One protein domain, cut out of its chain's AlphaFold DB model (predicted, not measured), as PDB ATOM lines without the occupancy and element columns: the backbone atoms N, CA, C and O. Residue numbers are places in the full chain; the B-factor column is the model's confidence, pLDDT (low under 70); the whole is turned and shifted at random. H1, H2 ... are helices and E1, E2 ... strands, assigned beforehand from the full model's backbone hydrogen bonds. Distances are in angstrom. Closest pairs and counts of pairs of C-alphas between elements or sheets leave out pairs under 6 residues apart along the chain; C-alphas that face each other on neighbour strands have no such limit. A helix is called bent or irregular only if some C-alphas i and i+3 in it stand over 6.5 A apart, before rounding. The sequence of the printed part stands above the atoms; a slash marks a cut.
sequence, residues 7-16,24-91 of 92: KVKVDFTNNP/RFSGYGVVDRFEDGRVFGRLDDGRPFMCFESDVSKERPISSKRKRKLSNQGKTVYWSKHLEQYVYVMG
ATOM      1  N   LYS A   7      29.576 -11.112  17.125       90.94
ATOM      2  CA  LYS A   7      29.852 -12.435  16.566       90.94
ATOM      3  C   LYS A   7      30.212 -12.309  15.097       90.94
ATOM      4  O   LYS A   7      29.522 -11.626  14.328       90.94
ATOM      5  N   VAL A   8      31.304 -12.951  14.721       90.31
ATOM      6  CA  VAL A   8      31.892 -12.793  13.400       90.31
ATOM      7  C   VAL A   8      32.318 -14.128  12.820       90.31
ATOM      8  O   VAL A   8      32.710 -15.047  13.536       90.31
ATOM      9  N   LYS A   9      32.275 -14.196  11.493       90.38
ATOM     10  CA  LYS A   9      32.994 -15.191  10.712       90.38
ATOM     11  C   LYS A   9      34.246 -14.530  10.147       90.38
ATOM     12  O   LYS A   9      34.139 -13.482   9.507       90.38
ATOM     13  N   VAL A  10      35.400 -15.143  10.367       89.19
ATOM     14  CA  VAL A  10      36.672 -14.730   9.768       89.19
ATOM     15  C   VAL A  10      37.078 -15.730   8.696       89.19
ATOM     16  O   VAL A  10      36.832 -16.932   8.836       89.19
ATOM     17  N   ASP A  11      37.661 -15.232   7.611       87.75
ATOM     18  CA  ASP A  11      38.232 -16.055   6.546       87.75
ATOM     19  C   ASP A  11      39.300 -15.242   5.811       87.75
ATOM     20  O   ASP A  11      38.986 -14.427   4.944       87.75
ATOM     21  N   PHE A  12      40.559 -15.422   6.205       82.31
ATOM     22  CA  PHE A  12      41.697 -14.742   5.597       82.31
ATOM     23  C   PHE A  12      42.896 -15.667   5.466       82.31
ATOM     24  O   PHE A  12      43.008 -16.688   6.141       82.31
ATOM     25  N   THR A  13      43.820 -15.285   4.597       81.25
ATOM     26  CA  THR A  13      45.094 -15.974   4.439       81.25
ATOM     27  C   THR A  13      46.172 -15.120   5.081       81.25
ATOM     28  O   THR A  13      46.396 -13.993   4.646       81.25
ATOM     29  N   ASN A  14      46.839 -15.645   6.107       70.19
ATOM     30  CA  ASN A  14      48.056 -15.018   6.604       70.19
ATOM     31  C   ASN A  14      49.212 -15.468   5.707       70.19
ATOM     32  O   ASN A  14      49.500 -16.665   5.633       70.19
ATOM     33  N   ASN A  15      49.826 -14.520   5.001       64.31
ATOM     34  CA  ASN A  15      50.987 -14.777   4.164       64.31
ATOM     35  C   ASN A  15      52.228 -14.190   4.850       64.31
ATOM     36  O   ASN A  15      52.534 -13.017   4.631       64.31
ATOM     37  N   PRO A  16      52.923 -14.949   5.714       60.59
ATOM     38  CA  PRO A  16      54.225 -14.514   6.188       60.59
ATOM     39  C   PRO A  16      55.164 -14.448   4.977       60.59
ATOM     40  O   PRO A  16      55.258 -15.406   4.214       60.59
ATOM     41  N   ARG A  24      45.616 -20.496   5.796       80.44
ATOM     42  CA  ARG A  24      44.224 -20.045   5.809       80.44
ATOM     43  C   ARG A  24      43.701 -20.084   7.237       80.44
ATOM     44  O   ARG A  24      43.616 -21.139   7.863       80.44
ATOM     45  N   PHE A  25      43.316 -18.922   7.728       82.56
ATOM     46  CA  PHE A  25      42.692 -18.735   9.017       82.56
ATOM     47  C   PHE A  25      41.197 -18.504   8.797       82.56
ATOM     48  O   PHE A  25      40.775 -17.454   8.315       82.56
ATOM     49  N   SER A  26      40.387 -19.512   9.119       88.19
ATOM     50  CA  SER A  26      38.932 -19.425   8.998       88.19
ATOM     51  C   SER A  26      38.255 -19.974  10.242       88.19
ATOM     52  O   SER A  26      38.727 -20.953  10.825       88.19
ATOM     53  N   GLY A  27      37.159 -19.345  10.647       88.94
ATOM     54  CA  GLY A  27      36.416 -19.767  11.824       88.94
ATOM     55  C   GLY A  27      35.364 -18.762  12.263       88.94
ATOM     56  O   GLY A  27      35.192 -17.697  11.665       88.94
ATOM     57  N   TYR A  28      34.654 -19.133  13.319       90.62
ATOM     58  CA  TYR A  28      33.698 -18.279  14.012       90.62
ATOM     59  C   TYR A  28      34.311 -17.799  15.317       90.62
ATOM     60  O   TYR A  28      35.129 -18.509  15.901       90.62
ATOM     61  N   GLY A  29      33.942 -16.598  15.748       92.25
ATOM     62  CA  GLY A  29      34.450 -16.045  16.991       92.25
ATOM     63  C   GLY A  29      33.751 -14.774  17.437       92.25
ATOM     64  O   GLY A  29      32.754 -14.328  16.854       92.25
ATOM     65  N   VAL A  30      34.315 -14.178  18.481       94.12
ATOM     66  CA  VAL A  30      33.837 -12.941  19.097       94.12
ATOM     67  C   VAL A  30      34.929 -11.885  19.038       94.12
ATOM     68  O   VAL A  30      36.105 -12.172  19.257       94.12
ATOM     69  N   VAL A  31      34.529 -10.653  18.731       94.69
ATOM     70  CA  VAL A  31      35.429  -9.498  18.712       94.69
ATOM     71  C   VAL A  31      35.727  -9.035  20.135       94.69
ATOM     72  O   VAL A  31      34.814  -8.678  20.881       94.69
ATOM     73  N   ASP A  32      37.008  -8.952  20.477       95.69
ATOM     74  CA  ASP A  32      37.489  -8.437  21.761       95.69
ATOM     75  C   ASP A  32      37.705  -6.922  21.714       95.69
ATOM     76  O   ASP A  32      37.349  -6.211  22.658       95.69
ATOM     77  N   ARG A  33      38.270  -6.417  20.608       94.88
ATOM     78  CA  ARG A  33      38.543  -4.988  20.380       94.88
ATOM     79  C   ARG A  33      38.703  -4.665  18.891       94.88
ATOM     80  O   ARG A  33      38.966  -5.551  18.077       94.88
ATOM     81  N   PHE A  34      38.555  -3.386  18.560       92.38
ATOM     82  CA  PHE A  34      38.755  -2.840  17.220       92.38
ATOM     83  C   PHE A  34      39.558  -1.544  17.321       92.38
ATOM     84  O   PHE A  34      39.071  -0.577  17.903       92.38
ATOM     85  N   GLU A  35      40.779  -1.553  16.792       91.12
ATOM     86  CA  GLU A  35      41.756  -0.461  16.901       91.12
ATOM     87  C   GLU A  35      42.552  -0.384  15.591       91.12
ATOM     88  O   GLU A  35      42.898  -1.418  15.018       91.12
ATOM     89  N   ASP A  36      42.798   0.828  15.086       88.06
ATOM     90  CA  ASP A  36      43.623   1.095  13.894       88.06
ATOM     91  C   ASP A  36      43.262   0.253  12.651       88.06
ATOM     92  O   ASP A  36      44.124  -0.243  11.924       88.06
ATOM     93  N   GLY A  37      41.960   0.043  12.415       87.19
ATOM     94  CA  GLY A  37      41.451  -0.745  11.283       87.19
ATOM     95  C   GLY A  37      41.650  -2.262  11.417       87.19
ATOM     96  O   GLY A  37      41.340  -3.012  10.486       87.19
ATOM     97  N   ARG A  38      42.140  -2.726  12.572       90.88
ATOM     98  CA  ARG A  38      42.354  -4.138  12.892       90.88
ATOM     99  C   ARG A  38      41.308  -4.630  13.883       90.88
ATOM    100  O   ARG A  38      41.021  -4.006  14.903       90.88
ATOM    101  N   VAL A  39      40.753  -5.795  13.580       92.81
ATOM    102  CA  VAL A  39      39.823  -6.521  14.439       92.81
ATOM    103  C   VAL A  39      40.614  -7.567  15.202       92.81
ATOM    104  O   VAL A  39      41.302  -8.391  14.600       92.81
ATOM    105  N   PHE A  40      40.486  -7.549  16.523       94.69
ATOM    106  CA  PHE A  40      41.041  -8.568  17.401       94.69
ATOM    107  C   PHE A  40      39.906  -9.361  18.021       94.69
ATOM    108  O   PHE A  40      38.874  -8.796  18.397       94.69
ATOM    109  N   GLY A  41      40.115 -10.656  18.193       95.06
ATOM    110  CA  GLY A  41      39.141 -11.492  18.865       95.06
ATOM    111  C   GLY A  41      39.650 -12.890  19.130       95.06
ATOM    112  O   GLY A  41      40.833 -13.198  18.953       95.06
ATOM    113  N   ARG A  42      38.716 -13.745  19.522       95.25
ATOM    114  CA  ARG A  42      38.961 -15.156  19.788       95.25
ATOM    115  C   ARG A  42      37.970 -16.003  19.015       95.25
ATOM    116  O   ARG A  42      36.774 -15.708  19.014       95.25
ATOM    117  N   LEU A  43      38.482 -17.027  18.345       92.44
ATOM    118  CA  LEU A  43      37.659 -18.051  17.726       92.44
ATOM    119  C   LEU A  43      37.025 -18.957  18.780       92.44
ATOM    120  O   LEU A  43      37.521 -19.072  19.900       92.44
ATOM    121  N   ASP A  44      35.973 -19.661  18.387       90.69
ATOM    122  CA  ASP A  44      35.270 -20.610  19.255       90.69
ATOM    123  C   ASP A  44      36.168 -21.782  19.694       90.69
ATOM    124  O   ASP A  44      35.954 -22.366  20.752       90.69
ATOM    125  N   ASP A  45      37.217 -22.096  18.924       89.62
ATOM    126  CA  ASP A  45      38.246 -23.081  19.291       89.62
ATOM    127  C   ASP A  45      39.328 -22.532  20.243       89.62
ATOM    128  O   ASP A  45      40.299 -23.216  20.566       89.62
ATOM    129  N   GLY A  46      39.176 -21.287  20.696       90.31
ATOM    130  CA  GLY A  46      40.070 -20.624  21.635       90.31
ATOM    131  C   GLY A  46      41.246 -19.889  20.990       90.31
ATOM    132  O   GLY A  46      41.907 -19.117  21.694       90.31
ATOM    133  N   ARG A  47      41.506 -20.050  19.684       91.19
ATOM    134  CA  ARG A  47      42.618 -19.362  19.010       91.19
ATOM    135  C   ARG A  47      42.361 -17.852  18.920       91.19
ATOM    136  O   ARG A  47      41.283 -17.446  18.482       91.19
ATOM    137  N   PRO A  48      43.325 -16.996  19.302       93.25
ATOM    138  CA  PRO A  48      43.213 -15.565  19.056       93.25
ATOM    139  C   PRO A  48      43.369 -15.267  17.559       93.25
ATOM    140  O   PRO A  48      44.081 -15.977  16.848       93.25
ATOM    141  N   PHE A  49      42.738 -14.194  17.090       90.50
ATOM    142  CA  PHE A  49      42.902 -13.697  15.728       90.50
ATOM    143  C   PHE A  49      43.115 -12.185  15.698       90.50
ATOM    144  O   PHE A  49      42.641 -11.445  16.563       90.50
ATOM    145  N   MET A  50      43.829 -11.746  14.664       91.50
ATOM    146  CA  MET A  50      43.996 -10.351  14.280       91.50
ATOM    147  C   MET A  50      43.907 -10.282  12.757       91.50
ATOM    148  O   MET A  50      44.673 -10.955  12.071       91.50
ATOM    149  N   CYS A  51      42.991  -9.476  12.231       89.75
ATOM    150  CA  CYS A  51      42.838  -9.278  10.788       89.75
ATOM    151  C   CYS A  51      42.271  -7.890  10.475       89.75
ATOM    152  O   CYS A  51      41.881  -7.151  11.383       89.75
ATOM    153  N   PHE A  52      42.232  -7.519   9.198       89.75
ATOM    154  CA  PHE A  52      41.596  -6.272   8.779       89.75
ATOM    155  C   PHE A  52      40.072  -6.361   8.907       89.75
ATOM    156  O   PHE A  52      39.500  -7.449   8.832       89.75
ATOM    157  N   GLU A  53      39.389  -5.218   9.044       87.94
ATOM    158  CA  GLU A  53      37.913  -5.182   9.010       87.94
ATOM    159  C   GLU A  53      37.357  -5.827   7.728       87.94
ATOM    160  O   GLU A  53      36.327  -6.498   7.767       87.94
ATOM    161  N   SER A  54      38.076  -5.704   6.606       86.50
ATOM    162  CA  SER A  54      37.706  -6.301   5.318       86.50
ATOM    163  C   SER A  54      37.653  -7.827   5.330       86.50
ATOM    164  O   SER A  54      36.999  -8.412   4.466       86.50
ATOM    165  N   ASP A  55      38.327  -8.465   6.281       88.00
ATOM    166  CA  ASP A  55      38.471  -9.917   6.385       88.00
ATOM    167  C   ASP A  55      37.469 -10.537   7.371       88.00
ATOM    168  O   ASP A  55      37.462 -11.748   7.612       88.00
ATOM    169  N   VAL A  56      36.597  -9.697   7.938       88.56
ATOM    170  CA  VAL A  56      35.620 -10.076   8.950       88.56
ATOM    171  C   VAL A  56      34.207  -9.860   8.435       88.56
ATOM    172  O   VAL A  56      33.830  -8.799   7.949       88.56
ATOM    173  N   SER A  57      33.379 -10.884   8.596       89.06
ATOM    174  CA  SER A  57      31.957 -10.846   8.284       89.06
ATOM    175  C   SER A  57      31.142 -10.864   9.568       89.06
ATOM    176  O   SER A  57      31.094 -11.875  10.268       89.06
ATOM    177  N   LYS A  58      30.461  -9.756   9.876       89.81
ATOM    178  CA  LYS A  58      29.570  -9.682  11.042       89.81
ATOM    179  C   LYS A  58      28.324 -10.534  10.826       89.81
ATOM    180  O   LYS A  58      27.537 -10.259   9.916       89.81
ATOM    181  N   GLU A  59      28.110 -11.510  11.702       89.19
ATOM    182  CA  GLU A  59      26.923 -12.358  11.686       89.19
ATOM    183  C   GLU A  59      25.789 -11.701  12.478       89.19
ATOM    184  O   GLU A  59      25.916 -11.388  13.664       89.19
ATOM    185  N   ARG A  60      24.644 -11.485  11.826       88.56
ATOM    186  CA  ARG A  60      23.427 -11.004  12.489       88.56
ATOM    187  C   ARG A  60      22.333 -12.062  12.387       88.56
ATOM    188  O   ARG A  60      21.832 -12.248  11.278       88.56
ATOM    189  N   PRO A  61      21.919 -12.701  13.496       89.81
ATOM    190  CA  PRO A  61      20.761 -13.587  13.504       89.81
ATOM    191  C   PRO A  61      19.520 -12.874  12.962       89.81
ATOM    192  O   PRO A  61      19.263 -11.705  13.269       89.81
ATOM    193  N   ILE A  62      18.742 -13.572  12.145       92.06
ATOM    194  CA  ILE A  62      17.511 -13.065  11.542       92.06
ATOM    195  C   ILE A  62      16.401 -14.115  11.600       92.06
ATOM    196  O   ILE A  62      16.650 -15.317  11.645       92.06
ATOM    197  N   SER A  63      15.149 -13.661  11.577       89.81
ATOM    198  CA  SER A  63      13.988 -14.548  11.465       89.81
ATOM    199  C   SER A  63      13.778 -15.035  10.028       89.81
ATOM    200  O   SER A  63      14.203 -14.385   9.068       89.81
ATOM    201  N   SER A  64      13.018 -16.119   9.853       85.44
ATOM    202  CA  SER A  64      12.651 -16.655   8.532       85.44
ATOM    203  C   SER A  64      11.917 -15.634   7.648       85.44
ATOM    204  O   SER A  64      12.173 -15.547   6.447       85.44
ATOM    205  N   LYS A  65      11.064 -14.781   8.238       88.44
ATOM    206  CA  LYS A  65      10.398 -13.678   7.518       88.44
ATOM    207  C   LYS A  65      11.415 -12.667   6.981       88.44
ATOM    208  O   LYS A  65      11.305 -12.202   5.847       88.44
ATOM    209  N   ARG A  66      12.433 -12.346   7.786       90.56
ATOM    210  CA  ARG A  66      13.494 -11.403   7.417       90.56
ATOM    211  C   ARG A  66      14.481 -12.009   6.413       90.56
ATOM    212  O   ARG A  66      14.924 -11.275   5.536       90.56
ATOM    213  N   LYS A  67      14.731 -13.327   6.458       91.44
ATOM    214  CA  LYS A  67      15.498 -14.077   5.441       91.44
ATOM    215  C   LYS A  67      14.932 -13.848   4.043       91.44
ATOM    216  O   LYS A  67      15.666 -13.403   3.169       91.44
ATOM    217  N   ARG A  68      13.628 -14.096   3.842       90.69
ATOM    218  CA  ARG A  68      12.976 -13.926   2.528       90.69
ATOM    219  C   ARG A  68      13.127 -12.496   2.008       90.69
ATOM    220  O   ARG A  68      13.504 -12.296   0.861       90.69
ATOM    221  N   LYS A  69      12.897 -11.501   2.873       93.12
ATOM    222  CA  LYS A  69      13.039 -10.083   2.509       93.12
ATOM    223  C   LYS A  69      14.472  -9.729   2.095       93.12
ATOM    224  O   LYS A  69      14.650  -9.090   1.069       93.12
ATOM    225  N   LEU A  70      15.471 -10.144   2.873       91.19
ATOM    226  CA  LEU A  70      16.881  -9.847   2.595       91.19
ATOM    227  C   LEU A  70      17.386 -10.574   1.343       91.19
ATOM    228  O   LEU A  70      18.067  -9.964   0.525       91.19
ATOM    229  N   SER A  71      16.985 -11.831   1.149       87.81
ATOM    230  CA  SER A  71      17.306 -12.592  -0.060       87.81
ATOM    231  C   SER A  71      16.763 -11.907  -1.317       87.81
ATOM    232  O   SER A  71      17.488 -11.769  -2.295       87.81
ATOM    233  N   ASN A  72      15.523 -11.404  -1.278       92.12
ATOM    234  CA  ASN A  72      14.931 -10.657  -2.395       92.12
ATOM    235  C   ASN A  72      15.636  -9.316  -2.668       92.12
ATOM    236  O   ASN A  72      15.511  -8.771  -3.756       92.12
ATOM    237  N   GLN A  73      16.363  -8.776  -1.687       90.88
ATOM    238  CA  GLN A  73      17.177  -7.564  -1.821       90.88
ATOM    239  C   GLN A  73      18.621  -7.866  -2.264       90.88
ATOM    240  O   GLN A  73      19.471  -6.982  -2.194       90.88
ATOM    241  N   GLY A  74      18.924  -9.112  -2.652       88.06
ATOM    242  CA  GLY A  74      20.268  -9.533  -3.061       88.06
ATOM    243  C   GLY A  74      21.288  -9.573  -1.919       88.06
ATOM    244  O   GLY A  74      22.490  -9.562  -2.163       88.06
ATOM    245  N   LYS A  75      20.841  -9.581  -0.658       88.38
ATOM    246  CA  LYS A  75      21.732  -9.640   0.506       88.38
ATOM    247  C   LYS A  75      22.157 -11.078   0.807       88.38
ATOM    248  O   LYS A  75      21.341 -11.996   0.740       88.38
ATOM    249  N   THR A  76      23.409 -11.256   1.227       87.19
ATOM    250  CA  THR A  76      23.961 -12.563   1.607       87.19
ATOM    251  C   THR A  76      23.370 -13.054   2.923       87.19
ATOM    252  O   THR A  76      23.571 -12.455   3.983       87.19
ATOM    253  N   VAL A  77      22.666 -14.181   2.861       90.38
ATOM    254  CA  VAL A  77      22.048 -14.833   4.014       90.38
ATOM    255  C   VAL A  77      22.374 -16.321   3.978       90.38
ATOM    256  O   VAL A  77      22.204 -16.958   2.942       90.38
ATOM    257  N   TYR A  78      22.799 -16.898   5.100       88.44
ATOM    258  CA  TYR A  78      23.046 -18.338   5.211       88.44
ATOM    259  C   TYR A  78      22.667 -18.867   6.592       88.44
ATOM    260  O   TYR A  78      22.394 -18.102   7.512       88.44
ATOM    261  N   TRP A  79      22.592 -20.187   6.724       88.25
ATOM    262  CA  TRP A  79      22.398 -20.847   8.011       88.25
ATOM    263  C   TRP A  79      23.729 -20.908   8.763       88.25
ATOM    264  O   TRP A  79      24.645 -21.606   8.322       88.25
ATOM    265  N   SER A  80      23.862 -20.164   9.861       85.94
ATOM    266  CA  SER A  80      25.062 -20.231  10.695       85.94
ATOM    267  C   SER A  80      24.971 -21.454  11.594       85.94
ATOM    268  O   SER A  80      24.048 -21.567  12.398       85.94
ATOM    269  N   LYS A  81      25.937 -22.369  11.463       81.31
ATOM    270  CA  LYS A  81      26.060 -23.519  12.369       81.31
ATOM    271  C   LYS A  81      26.429 -23.083  13.788       81.31
ATOM    272  O   LYS A  81      25.994 -23.719  14.731       81.31
ATOM    273  N   HIS A  82      27.180 -21.989  13.926       79.25
ATOM    274  CA  HIS A  82      27.550 -21.428  15.226       79.25
ATOM    275  C   HIS A  82      26.327 -20.873  15.974       79.25
ATOM    276  O   HIS A  82      26.217 -21.021  17.186       79.25
ATOM    277  N   LEU A  83      25.388 -20.246  15.262       83.75
ATOM    278  CA  LEU A  83      24.227 -19.604  15.888       83.75
ATOM    279  C   LEU A  83      22.944 -20.430  15.826       83.75
ATOM    280  O   LEU A  83      21.923 -19.962  16.319       83.75
ATOM    281  N   GLU A  84      22.989 -21.595  15.178       88.62
ATOM    282  CA  GLU A  84      21.825 -22.432  14.859       88.62
ATOM    283  C   GLU A  84      20.634 -21.624  14.313       88.62
ATOM    284  O   GLU A  84      19.466 -21.870  14.610       88.62
ATOM    285  N   GLN A  85      20.942 -20.609  13.504       88.94
ATOM    286  CA  GLN A  85      19.956 -19.683  12.969       88.94
ATOM    287  C   GLN A  85      20.425 -19.103  11.634       88.94
ATOM    288  O   GLN A  85      21.620 -19.014  11.337       88.94
ATOM    289  N   TYR A  86      19.473 -18.650  10.813       90.50
ATOM    290  CA  TYR A  86      19.802 -17.822   9.661       90.50
ATOM    291  C   TYR A  86      20.479 -16.535  10.107       90.50
ATOM    292  O   TYR A  86      19.958 -15.806  10.953       90.50
ATOM    293  N   VAL A  87      21.606 -16.235   9.476       90.31
ATOM    294  CA  VAL A  87      22.334 -14.993   9.658       90.31
ATOM    295  C   VAL A  87      22.369 -14.219   8.362       90.31
ATOM    296  O   VAL A  87      22.525 -14.769   7.273       90.31
ATOM    297  N   TYR A  88      22.234 -12.914   8.500       87.12
ATOM    298  CA  TYR A  88      22.621 -11.969   7.477       87.12
ATOM    299  C   TYR A  88      24.061 -11.555   7.743       87.12
ATOM    300  O   TYR A  88      24.381 -11.119   8.853       87.12
ATOM    301  N   VAL A  89      24.908 -11.685   6.725       80.31
ATOM    302  CA  VAL A  89      26.250 -11.117   6.773       80.31
ATOM    303  C   VAL A  89      26.201  -9.717   6.205       80.31
ATOM    304  O   VAL A  89      25.861  -9.510   5.040       80.31
ATOM    305  N   MET A  90      26.555  -8.753   7.050       71.75
ATOM    306  CA  MET A  90      26.884  -7.409   6.590       71.75
ATOM    307  C   MET A  90      28.214  -7.516   5.838       71.75
ATOM    308  O   MET A  90      29.273  -7.479   6.457       71.75
ATOM    309  N   GLY A  91      28.131  -7.770   4.531       59.75
ATOM    310  CA  GLY A  91      29.267  -7.710   3.617       59.75
ATOM    311  C   GLY A  91      29.711  -6.265   3.385       59.75
ATOM    312  O   GLY A  91      28.909  -5.351   3.593       59.75
TER     313      GLY A  91
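AT A GLANCE: This is residues 7 to 16 and 24 to 91 of the 92 residues of an uncharacterized protein of Acinetobacter beijerinckii ANC 3835 (UniProt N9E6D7). This is a two-lobed, strongly twisted sheet: in the larger lobe the sheet folds back on itself at the bent strand E2, with the E3 and E4 hairpin over E1, and in the smaller lobe one helix, H1, covers the short hairpin of E6 and E7. Strand E5 joins the two, pairing with E1 at one end and with E7 at the other. The printed part has 78 residues, with seven named strands and one named helix in the chain order E1 E2 E3 E4 E5 H1 E6 E7; the sheet's order is E4 E3 E2 E1 E5 E7 E6, antiparallel throughout, and the class is mostly strand. The whole is elongated, spanning 41 by 22 by 22 A, yet only just compact, close to loose, with a radius of gyration of the C-alphas of 13.4 A.

HOW THE PARTS SIT: Begin in the sheet with E2, residues 24 to 35, which bends by 100 degrees at residue 28. It is the hinge of a folded sheet, one sheet bent back into two leaves that face each other: E4, residues 48 to 52, and E3, residues 38 to 43, face E1, residues 7 to 14, E5, residues 56 to 61, E7, residues 85 to 90, and E6, residues 77 to 80, with 22 pairs of C-alphas within 11 A. Between E2 and E1, look at N 10 and O 27, 2.9 A apart and within hydrogen-bond range. On the other side of E2, N 32 and O 40 of E3 are 2.8 A apart. E2, E3 and E4 form a meander, each strand the antiparallel neighbour of the one before, and N 49 of E4 is 2.8 A from O 41 of E3. Across the fold, the closest C-alphas of E1 and E4 are those of Phe 12 and Cys 51, 7.6 A apart. E5 has staggered pairing: its residues 56 to 58 pair with E1, where N 57 and O 9 are 2.9 A apart, and its residues 58 to 61 pair with E7, where N 88 and O 60 are 2.9 A apart. E6 and E7 are a hairpin, with N 87 and O 78 at 2.8 A. H1, residues 64 to 72, is on the sheet at a height of 8.9 A, over E7 and slantwise to it at 36 degrees on the local plane; the closest C-alphas of the two are those of Lys 67 and Tyr 86, 7.1 A apart. E5, H1 and E6 make a split strand-helix-strand unit, two strands that follow each other among the strands with a helix between them along the chain and E7 between them in the sheet, and its crossover is right-handed. In H1 every O i to N i+4 pair is within hydrogen-bond range. E6 and E7 are both apart from E3 and E4.

IN THESE COORDINATES: Find C-alpha 7 at (29.852, -12.435, 16.566); from there E1 runs 20.9 A to C-alpha 14. E2 spans 22.6 A and ends at C-alpha 35, at (41.756, -0.461, 16.901). E3 is 15.5 A long, E4 13.9 A and E5 15.9 A. H1 spans 12.7 A, E6 9.1 A and E7 15.5 A, ending at C-alpha 90, at (26.884, -7.409, 6.590).

THE WHOLE: The two C-alphas farthest apart are those of Pro 16 and Lys 65, at 43.9 A. Residues 17 to 23 are not printed, and C-alphas 16 and 24 stand 11.4 A apart across the cut. Of the links that are printed whole, each is tight. The mean pLDDT of the printed part is 87.8, and it is under 70 at residues 15 to 16 and residue 91.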